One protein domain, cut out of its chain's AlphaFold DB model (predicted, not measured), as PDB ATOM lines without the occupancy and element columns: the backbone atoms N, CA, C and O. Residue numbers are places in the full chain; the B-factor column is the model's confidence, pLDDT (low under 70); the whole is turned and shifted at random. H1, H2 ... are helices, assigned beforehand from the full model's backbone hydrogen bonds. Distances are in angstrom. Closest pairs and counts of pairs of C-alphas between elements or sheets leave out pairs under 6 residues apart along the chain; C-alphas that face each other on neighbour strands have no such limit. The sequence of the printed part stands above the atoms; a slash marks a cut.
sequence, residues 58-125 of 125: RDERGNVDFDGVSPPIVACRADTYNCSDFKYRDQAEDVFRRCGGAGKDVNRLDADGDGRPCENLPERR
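Overview. This is residues 58 to 125 of the 125 residues of an uncharacterized protein of Candidatus Moranbacteria bacterium (UniProt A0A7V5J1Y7). With little regular structure, this is one helix, H2, in the middle of long loops, with the short helix H1 near its last residues. Residues 58 to 72 reach out to one side, residues 77 to 88 lead from H1 back to where H2 begins, and residues 100 to 125 loop out on the other side. The printed part has 68 residues, 15 of them in two named helices, H1 then H2, and no named strand: all helix. It is compact, with a radius of gyration of the C-alphas of 11.4 A, and flat, spanning 34 by 31 by 16 A.

Along the chain. H2, residues 89 to 99, measures 15.5 A, from C-alpha 89 at (29.276, -55.254, 113.839) to C-alpha 99 at (44.768, -55.440, 113.204). H1 is residues 73 to 76, 5.8 A.

Arrangement. H1 and H2 touch; their closest C-alphas, of Cys 76 and Cys 99, are 4.9 A apart. In H2 every O i to N i+4 pair is within hydrogen-bond range; H1 is too short for one.

Size, cuts and confidence. The C-alphas farthest apart, of Glu 60 and Asp 114, are 33.9 A apart. The printed part has no cut, and the link from H1 to H2 is long. Residues 58 to 75 and 125 have pLDDT under 70.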
ATOM      1  N   ARG A  58      35.852 -65.235  96.041       64.06
ATOM      2  CA  ARG A  58      36.957 -64.268  96.055       64.06
ATOM      3  C   ARG A  58      36.501 -62.895  95.600       64.06
ATOM      4  O   ARG A  58      35.660 -62.788  94.712       64.06
ATOM      5  N   ASP A  59      37.092 -61.862  96.189       60.12
ATOM      6  CA  ASP A  59      36.899 -60.482  95.748       60.12
ATOM      7  C   ASP A  59      37.614 -60.206  94.402       60.12
ATOM      8  O   ASP A  59      38.425 -61.001  93.920       60.12
ATOM      9  N   GLU A  60      37.358 -59.041  93.794       55.88
ATOM     10  CA  GLU A  60      37.997 -58.594  92.537       55.88
ATOM     11  C   GLU A  60      39.534 -58.474  92.625       55.88
ATOM     12  O   GLU A  60      40.214 -58.270  91.618       55.88
ATOM     13  N   ARG A  61      40.099 -58.578  93.833       52.88
ATOM     14  CA  ARG A  61      41.532 -58.480  94.128       52.88
ATOM     15  C   ARG A  61      42.151 -59.853  94.420       52.88
ATOM     16  O   ARG A  61      43.358 -59.924  94.651       52.88
ATOM     17  N   GLY A  62      41.359 -60.927  94.376       54.97
ATOM     18  CA  GLY A  62      41.794 -62.308  94.575       54.97
ATOM     19  C   GLY A  62      41.906 -62.749  96.038       54.97
ATOM     20  O   GLY A  62      42.496 -63.800  96.302       54.97
ATOM     21  N   ASN A  63      41.356 -61.993  96.991       61.06
ATOM     22  CA  ASN A  63      41.313 -62.393  98.396       61.06
ATOM     23  C   ASN A  63      40.118 -63.302  98.664       61.06
ATOM     24  O   ASN A  63      39.050 -63.115  98.091       61.06
ATOM     25  N   VAL A  64      40.308 -64.261  99.570       65.38
ATOM     26  CA  VAL A  64      39.269 -65.176 100.057       65.38
ATOM     27  C   VAL A  64      38.211 -64.363 100.804       65.38
ATOM     28  O   VAL A  64      38.489 -63.809 101.871       65.38
ATOM     29  N   ASP A  65      37.025 -64.277 100.217       58.56
ATOM     30  CA  ASP A  65      35.876 -63.579 100.761       58.56
ATOM     31  C   ASP A  65      35.058 -64.544 101.622       58.56
ATOM     32  O   ASP A  65      34.254 -65.332 101.127       58.56
ATOM     33  N   PHE A  66      35.324 -64.525 102.927       59.34
ATOM     34  CA  PHE A  66      34.636 -65.406 103.867       59.34
ATOM     35  C   PHE A  66      33.226 -64.915 104.228       59.34
ATOM     36  O   PHE A  66      32.471 -65.718 104.755       59.34
ATOM     37  N   ASP A  67      32.865 -63.641 103.977       52.34
ATOM     38  CA  ASP A  67      31.562 -63.066 104.388       52.34
ATOM     39  C   ASP A  67      31.358 -61.567 104.018       52.34
ATOM     40  O   ASP A  67      30.643 -60.812 104.694       52.34
ATOM     41  N   GLY A  68      32.030 -61.095 102.972       51.25
ATOM     42  CA  GLY A  68      32.110 -59.708 102.504       51.25
ATOM     43  C   GLY A  68      33.209 -58.865 103.155       51.25
ATOM     44  O   GLY A  68      33.391 -57.713 102.768       51.25
ATOM     45  N   VAL A  69      33.926 -59.388 104.157       49.38
ATOM     46  CA  VAL A  69      34.949 -58.642 104.908       49.38
ATOM     47  C   VAL A  69      36.129 -59.554 105.216       49.38
ATOM     48  O   VAL A  69      36.260 -60.121 106.290       49.38
ATOM     49  N   SER A  70      37.018 -59.698 104.240       48.94
ATOM     50  CA  SER A  70      38.417 -60.007 104.526       48.94
ATOM     51  C   SER A  70      39.207 -58.753 104.167       48.94
ATOM     52  O   SER A  70      39.569 -58.568 103.002       48.94
ATOM     53  N   PRO A  71      39.407 -57.813 105.109       52.94
ATOM     54  CA  PRO A  71      40.209 -56.641 104.815       52.94
ATOM     55  C   PRO A  71      41.627 -57.126 104.468       52.94
ATOM     56  O   PRO A  71      42.197 -57.950 105.196       52.94
ATOM     57  N   PRO A  72      42.230 -56.655 103.365       55.69
ATOM     58  CA  PRO A  72      43.620 -56.965 103.073       55.69
ATOM     59  C   PRO A  72      44.481 -56.530 104.264       55.69
ATOM     60  O   PRO A  72      44.202 -55.504 104.876       55.69
ATOM     61  N   ILE A  73      45.573 -57.245 104.561       56.44
ATOM     62  CA  ILE A  73      46.528 -56.918 105.652       56.44
ATOM     63  C   ILE A  73      46.991 -55.440 105.606       56.44
ATOM     64  O   ILE A  73      47.418 -54.868 106.611       56.44
ATOM     65  N   VAL A  74      46.870 -54.794 104.440       57.94
ATOM     66  CA  VAL A  74      47.047 -53.348 104.223       57.94
ATOM     67  C   VAL A  74      46.215 -52.491 105.191       57.94
ATOM     68  O   VAL A  74      46.729 -51.483 105.671       57.94
ATOM     69  N   ALA A  75      45.005 -52.928 105.556       66.06
ATOM     70  CA  ALA A  75      44.117 -52.284 106.526       66.06
ATOM     71  C   ALA A  75      44.788 -52.007 107.877       66.06
ATOM     72  O   ALA A  75      44.405 -51.090 108.585       66.06
ATOM     73  N   CYS A  76      45.806 -52.783 108.251       77.94
ATOM     74  CA  CYS A  76      46.451 -52.672 109.558       77.94
ATOM     75  C   CYS A  76      47.729 -51.818 109.541       77.94
ATOM     76  O   CYS A  76      48.485 -51.809 110.517       77.94
ATOM     77  N   ARG A  77      48.030 -51.151 108.417       81.12
ATOM     78  CA  ARG A  77      49.217 -50.292 108.248       81.12
ATOM     79  C   ARG A  77      48.883 -48.808 108.133       81.12
ATOM     80  O   ARG A  77      49.783 -47.992 108.307       81.12
ATOM     81  N   ALA A  78      47.634 -48.477 107.834       82.44
ATOM     82  CA  ALA A  78      47.150 -47.114 107.694       82.44
ATOM     83  C   ALA A  78      45.671 -47.051 108.075       82.44
ATOM     84  O   ALA A  78      44.947 -48.022 107.870       82.44
ATOM     85  N   ASP A  79      45.252 -45.896 108.578       87.94
ATOM     86  CA  ASP A  79      43.861 -45.576 108.889       87.94
ATOM     87  C   ASP A  79      43.052 -45.500 107.581       87.94
ATOM     88  O   ASP A  79      43.142 -44.523 106.835       87.94
ATOM     89  N   THR A  80      42.394 -46.606 107.229       85.25
ATOM     90  CA  THR A  80      41.768 -46.813 105.909       85.25
ATOM     91  C   THR A  80      40.287 -47.162 106.019       85.25
ATOM     92  O   THR A  80      39.534 -46.879 105.092       85.25
ATOM     93  N   TYR A  81      39.878 -47.785 107.123       86.38
ATOM     94  CA  TYR A  81      38.511 -48.244 107.344       86.38
ATOM     95  C   TYR A  81      37.827 -47.426 108.430       86.38
ATOM     96  O   TYR A  81      38.426 -47.111 109.446       86.38
ATOM     97  N   ASN A  82      36.543 -47.163 108.238       91.38
ATOM     98  CA  ASN A  82      35.656 -46.519 109.191       91.38
ATOM     99  C   ASN A  82      34.447 -47.419 109.458       91.38
ATOM    100  O   ASN A  82      34.105 -48.287 108.657       91.38
ATOM    101  N   CYS A  83      33.718 -47.165 110.546       91.38
ATOM    102  CA  CYS A  83      32.503 -47.922 110.861       91.38
ATOM    103  C   CYS A  83      31.444 -47.891 109.745       91.38
ATOM    104  O   CYS A  83      30.681 -48.840 109.604       91.38
ATOM    105  N   SER A  84      31.406 -46.832 108.929       90.44
ATOM    106  CA  SER A  84      30.500 -46.713 107.778       90.44
ATOM    107  C   SER A  84      30.817 -47.667 106.626       90.44
ATOM    108  O   SER A  84      29.971 -47.854 105.755       90.44
ATOM    109  N   ASP A  85      32.020 -48.245 106.603       86.62
ATOM    110  CA  ASP A  85      32.435 -49.201 105.573       86.62
ATOM    111  C   ASP A  85      31.896 -50.612 105.848       86.62
ATOM    112  O   ASP A  85      31.966 -51.488 104.986       86.62
ATOM    113  N   PHE A  86      31.329 -50.835 107.037       86.19
ATOM    114  CA  PHE A  86      30.792 -52.119 107.460       86.19
ATOM    115  C   PHE A  86      29.273 -52.070 107.552       86.19
ATOM    116  O   PHE A  86      28.669 -51.084 107.976       86.19
ATOM    117  N   LYS A  87      28.641 -53.180 107.173       86.94
ATOM    118  CA  LYS A  87      27.190 -53.332 107.277       86.94
ATOM    119  C   LYS A  87      26.775 -53.856 108.648       86.94
ATOM    120  O   LYS A  87      25.691 -53.521 109.115       86.94
ATOM    121  N   TYR A  88      27.619 -54.678 109.265       86.25
ATOM    122  CA  TYR A  88      27.334 -55.373 110.516       86.25
ATOM    123  C   TYR A  88      28.503 -55.251 111.499       86.25
ATOM    124  O   TYR A  88      29.648 -55.065 111.087       86.25
ATOM    125  N   ARG A  89      28.230 -55.368 112.805       88.12
ATOM    126  CA  ARG A  89      29.276 -55.254 113.839       88.12
ATOM    127  C   ARG A  89      30.331 -56.362 113.746       88.12
ATOM    128  O   ARG A  89      31.511 -56.088 113.919       88.12
ATOM    129  N   ASP A  90      29.921 -57.593 113.444       85.75
ATOM    130  CA  ASP A  90      30.816 -58.756 113.321       85.75
ATOM    131  C   ASP A  90      31.920 -58.545 112.271       85.75
ATOM    132  O   ASP A  90      33.065 -58.947 112.468       85.75
ATOM    133  N   GLN A  91      31.592 -57.836 111.193       82.62
ATOM    134  CA  GLN A  91      32.524 -57.433 110.148       82.62
ATOM    135  C   GLN A  91      33.593 -56.460 110.663       82.62
ATOM    136  O   GLN A  91      34.784 -56.681 110.450       82.62
ATOM    137  N   ALA A  92      33.177 -55.396 111.357       87.81
ATOM    138  CA  ALA A  92      34.101 -54.427 111.948       87.81
ATOM    139  C   ALA A  92      34.982 -55.077 113.031       87.81
ATOM    140  O   ALA A  92      36.178 -54.802 113.128       87.81
ATOM    141  N   GLU A  93      34.398 -55.985 113.813       88.06
ATOM    142  CA  GLU A  93      35.079 -56.719 114.872       88.06
ATOM    143  C   GLU A  93      36.172 -57.653 114.341       88.06
ATOM    144  O   GLU A  93      37.260 -57.720 114.919       88.06
ATOM    145  N   ASP A  94      35.936 -58.323 113.214       85.19
ATOM    146  CA  ASP A  94      36.957 -59.140 112.557       85.19
ATOM    147  C   ASP A  94      38.158 -58.292 112.100       85.19
ATOM    148  O   ASP A  94      39.306 -58.632 112.404       85.19
ATOM    149  N   VAL A  95      37.914 -57.138 111.462       83.81
ATOM    150  CA  VAL A  95      38.981 -56.205 111.045       83.81
ATOM    151  C   VAL A  95      39.788 -55.726 112.249       83.81
ATOM    152  O   VAL A  95      41.020 -55.799 112.249       83.81
ATOM    153  N   PHE A  96      39.096 -55.271 113.292       89.44
ATOM    154  CA  PHE A  96      39.701 -54.781 114.522       89.44
ATOM    155  C   PHE A  96      40.601 -55.837 115.170       89.44
ATOM    156  O   PHE A  96      41.786 -55.580 115.397       89.44
ATOM    157  N   ARG A  97      40.094 -57.059 115.388       86.62
ATOM    158  CA  ARG A  97      40.873 -58.156 115.987       86.62
ATOM    159  C   ARG A  97      42.095 -58.518 115.140       86.62
ATOM    160  O   ARG A  97      43.178 -58.706 115.694       86.62
ATOM    161  N   ARG A  98      41.965 -58.567 113.810       81.94
ATOM    162  CA  ARG A  98      43.084 -58.870 112.895       81.94
ATOM    163  C   ARG A  98      44.173 -57.802 112.909       81.94
ATOM    164  O   ARG A  98      45.348 -58.134 112.757       81.94
ATOM    165  N   CYS A  99      43.809 -56.539 113.118       84.12
ATOM    166  CA  CYS A  99      44.768 -55.440 113.204       84.12
ATOM    167  C   CYS A  99      45.437 -55.279 114.578       84.12
ATOM    168  O   CYS A  99      46.365 -54.476 114.700       84.12
ATOM    169  N   GLY A 100      45.065 -56.107 115.560       84.56
ATOM    170  CA  GLY A 100      45.643 -56.143 116.908       84.56
ATOM    171  C   GLY A 100      44.671 -55.743 118.022       84.56
ATOM    172  O   GLY A 100      45.072 -55.707 119.187       84.56
ATOM    173  N   GLY A 101      43.406 -55.484 117.682       87.88
ATOM    174  CA  GLY A 101      42.328 -55.162 118.614       87.88
ATOM    175  C   GLY A 101      42.620 -53.917 119.447       87.88
ATOM    176  O   GLY A 101      43.311 -53.007 118.994       87.88
ATOM    177  N   ALA A 102      42.165 -53.918 120.702       89.06
ATOM    178  CA  ALA A 102      42.339 -52.795 121.628       89.06
ATOM    179  C   ALA A 102      43.817 -52.439 121.877       89.06
ATOM    180  O   ALA A 102      44.149 -51.307 122.218       89.06
ATOM    181  N   GLY A 103      44.737 -53.392 121.679       86.75
ATOM    182  CA  GLY A 103      46.174 -53.136 121.777       86.75
ATOM    183  C   GLY A 103      46.751 -52.365 120.585       86.75
ATOM    184  O   GLY A 103      47.862 -51.843 120.682       86.75
ATOM    185  N   LYS A 104      46.037 -52.318 119.451       87.88
ATOM    186  CA  LYS A 104      46.486 -51.669 118.217       87.88
ATOM    187  C   LYS A 104      45.316 -51.353 117.271       87.88
ATOM    188  O   LYS A 104      45.160 -51.973 116.218       87.88
ATOM    189  N   ASP A 105      44.546 -50.327 117.614       89.88
ATOM    190  CA  ASP A 105      43.437 -49.851 116.787       89.88
ATOM    191  C   ASP A 105      43.891 -48.846 115.712       89.88
ATOM    192  O   ASP A 105      43.780 -47.630 115.860       89.88
ATOM    193  N   VAL A 106      44.467 -49.357 114.620       90.50
ATOM    194  CA  VAL A 106      45.002 -48.519 113.524       90.50
ATOM    195  C   VAL A 106      43.905 -47.751 112.779       90.50
ATOM    196  O   VAL A 106      44.160 -46.641 112.321       90.50
ATOM    197  N   ASN A 107      42.715 -48.344 112.664       88.94
ATOM    198  CA  ASN A 107      41.566 -47.790 111.936       88.94
ATOM    199  C   ASN A 107      40.579 -47.058 112.855       88.94
ATOM    200  O   ASN A 107      39.527 -46.621 112.406       88.94
ATOM    201  N   ARG A 108      40.894 -46.951 114.153       92.75
ATOM    202  CA  ARG A 108      40.091 -46.212 115.137       92.75
ATOM    203  C   ARG A 108      38.631 -46.685 115.171       92.75
ATOM    204  O   ARG A 108      37.716 -45.873 115.300       92.75
ATOM    205  N   LEU A 109      38.424 -47.993 114.997       93.19
ATOM    206  CA  LEU A 109      37.096 -48.609 114.968       93.19
ATOM    207  C   LEU A 109      36.489 -48.719 116.374       93.19
ATOM    208  O   LEU A 109      35.269 -48.787 116.501       93.19
ATOM    209  N   ASP A 110      37.329 -48.718 117.408       95.00
ATOM    210  CA  ASP A 110      36.988 -48.748 118.831       95.00
ATOM    211  C   ASP A 110      37.359 -47.394 119.460       95.00
ATOM    212  O   ASP A 110      38.436 -47.189 120.023       95.00
ATOM    213  N   ALA A 111      36.484 -46.408 119.258       91.00
ATOM    214  CA  ALA A 111      36.772 -45.017 119.600       91.00
ATOM    215  C   ALA A 111      36.815 -44.755 121.115       91.00
ATOM    216  O   ALA A 111      37.513 -43.837 121.556       91.00
ATOM    217  N   ASP A 112      36.060 -45.519 121.898       92.31
ATOM    218  CA  ASP A 112      36.007 -45.466 123.358       92.31
ATOM    219  C   ASP A 112      36.974 -46.446 124.035       92.31
ATOM    220  O   ASP A 112      37.299 -46.257 125.211       92.31
ATOM    221  N   GLY A 113      37.537 -47.396 123.286       92.94
ATOM    222  CA  GLY A 113      38.650 -48.234 123.723       92.94
ATOM    223  C   GLY A 113      38.227 -49.336 124.685       92.94
ATOM    224  O   GLY A 113      39.018 -49.743 125.542       92.94
ATOM    225  N   ASP A 114      36.979 -49.788 124.593       93.38
ATOM    226  CA  ASP A 114      36.418 -50.817 125.466       93.38
ATOM    227  C   ASP A 114      36.613 -52.243 124.901       93.38
ATOM    228  O   ASP A 114      36.301 -53.245 125.558       93.38
ATOM    229  N   GLY A 115      37.203 -52.343 123.706       93.00
ATOM    230  CA  GLY A 115      37.442 -53.575 122.972       93.00
ATOM    231  C   GLY A 115      36.300 -53.983 122.045       93.00
ATOM    232  O   GLY A 115      36.369 -55.083 121.483       93.00
ATOM    233  N   ARG A 116      35.267 -53.150 121.874       94.06
ATOM    234  CA  ARG A 116      34.088 -53.418 121.044       94.06
ATOM    235  C   ARG A 116      33.974 -52.368 119.933       94.06
ATOM    236  O   ARG A 116      33.366 -51.316 120.091       94.06
ATOM    237  N   PRO A 117      34.504 -52.659 118.737       93.62
ATOM    238  CA  PRO A 117      34.489 -51.692 117.653       93.62
ATOM    239  C   PRO A 117      33.081 -51.483 117.092       93.62
ATOM    240  O   PRO A 117      32.295 -52.424 116.948       93.62
ATOM    241  N   CYS A 118      32.811 -50.247 116.670       94.88
ATOM    242  CA  CYS A 118      31.630 -49.862 115.903       94.88
ATOM    243  C   CYS A 118      30.298 -50.358 116.495       94.88
ATOM    244  O   CYS A 118      29.441 -50.860 115.764       94.88
ATOM    245  N   GLU A 119      30.092 -50.188 117.804       93.94
ATOM    246  CA  GLU A 119      28.915 -50.695 118.535       93.94
ATOM    247  C   GLU A 119      27.557 -50.238 117.980       93.94
ATOM    248  O   GLU A 119      26.533 -50.879 118.205       93.94
ATOM    249  N   ASN A 120      27.548 -49.144 117.216       93.56
ATOM    250  CA  ASN A 120      26.355 -48.590 116.581       93.56
ATOM    251  C   ASN A 120      25.876 -49.390 115.353       93.56
ATOM    252  O   ASN A 120      24.802 -49.102 114.819       93.56
ATOM    253  N   LEU A 121      26.663 -50.355 114.867       93.06
ATOM    254  CA  LEU A 121      26.286 -51.201 113.738       93.06
ATOM    255  C   LEU A 121      25.324 -52.322 114.164       93.06
ATOM    256  O   LEU A 121      25.435 -52.858 115.266       93.06
ATOM    257  N   PRO A 122      24.398 -52.735 113.282       93.06
ATOM    258  CA  PRO A 122      23.489 -53.836 113.571       93.06
ATOM    259  C   PRO A 122      24.230 -55.179 113.692       93.06
ATOM    260  O   PRO A 122      25.238 -55.427 113.026       93.06
ATOM    261  N   GLU A 123      23.687 -56.085 114.505       87.06
ATOM    262  CA  GLU A 123      24.115 -57.488 114.543       87.06
ATOM    263  C   GLU A 123      23.453 -58.280 113.402       87.06
ATOM    264  O   GLU A 123      22.307 -58.004 113.025       87.06
ATOM    265  N   ARG A 124      24.152 -59.280 112.844       79.25
ATOM    266  CA  ARG A 124      23.498 -60.259 111.965       79.25
ATOM    267  C   ARG A 124      22.533 -61.095 112.810       79.25
ATOM    268  O   ARG A 124      22.905 -61.571 113.880       79.25
ATOM    269  N   ARG A 125      21.298 -61.240 112.332       61.25
ATOM    270  CA  ARG A 125      20.259 -62.064 112.955       61.25
ATOM    271  C   ARG A 125      20.102 -63.376 112.207       61.25
ATOM    272  O   ARG A 125      20.168 -63.320 110.958       61.25
TER     273      ARG A 125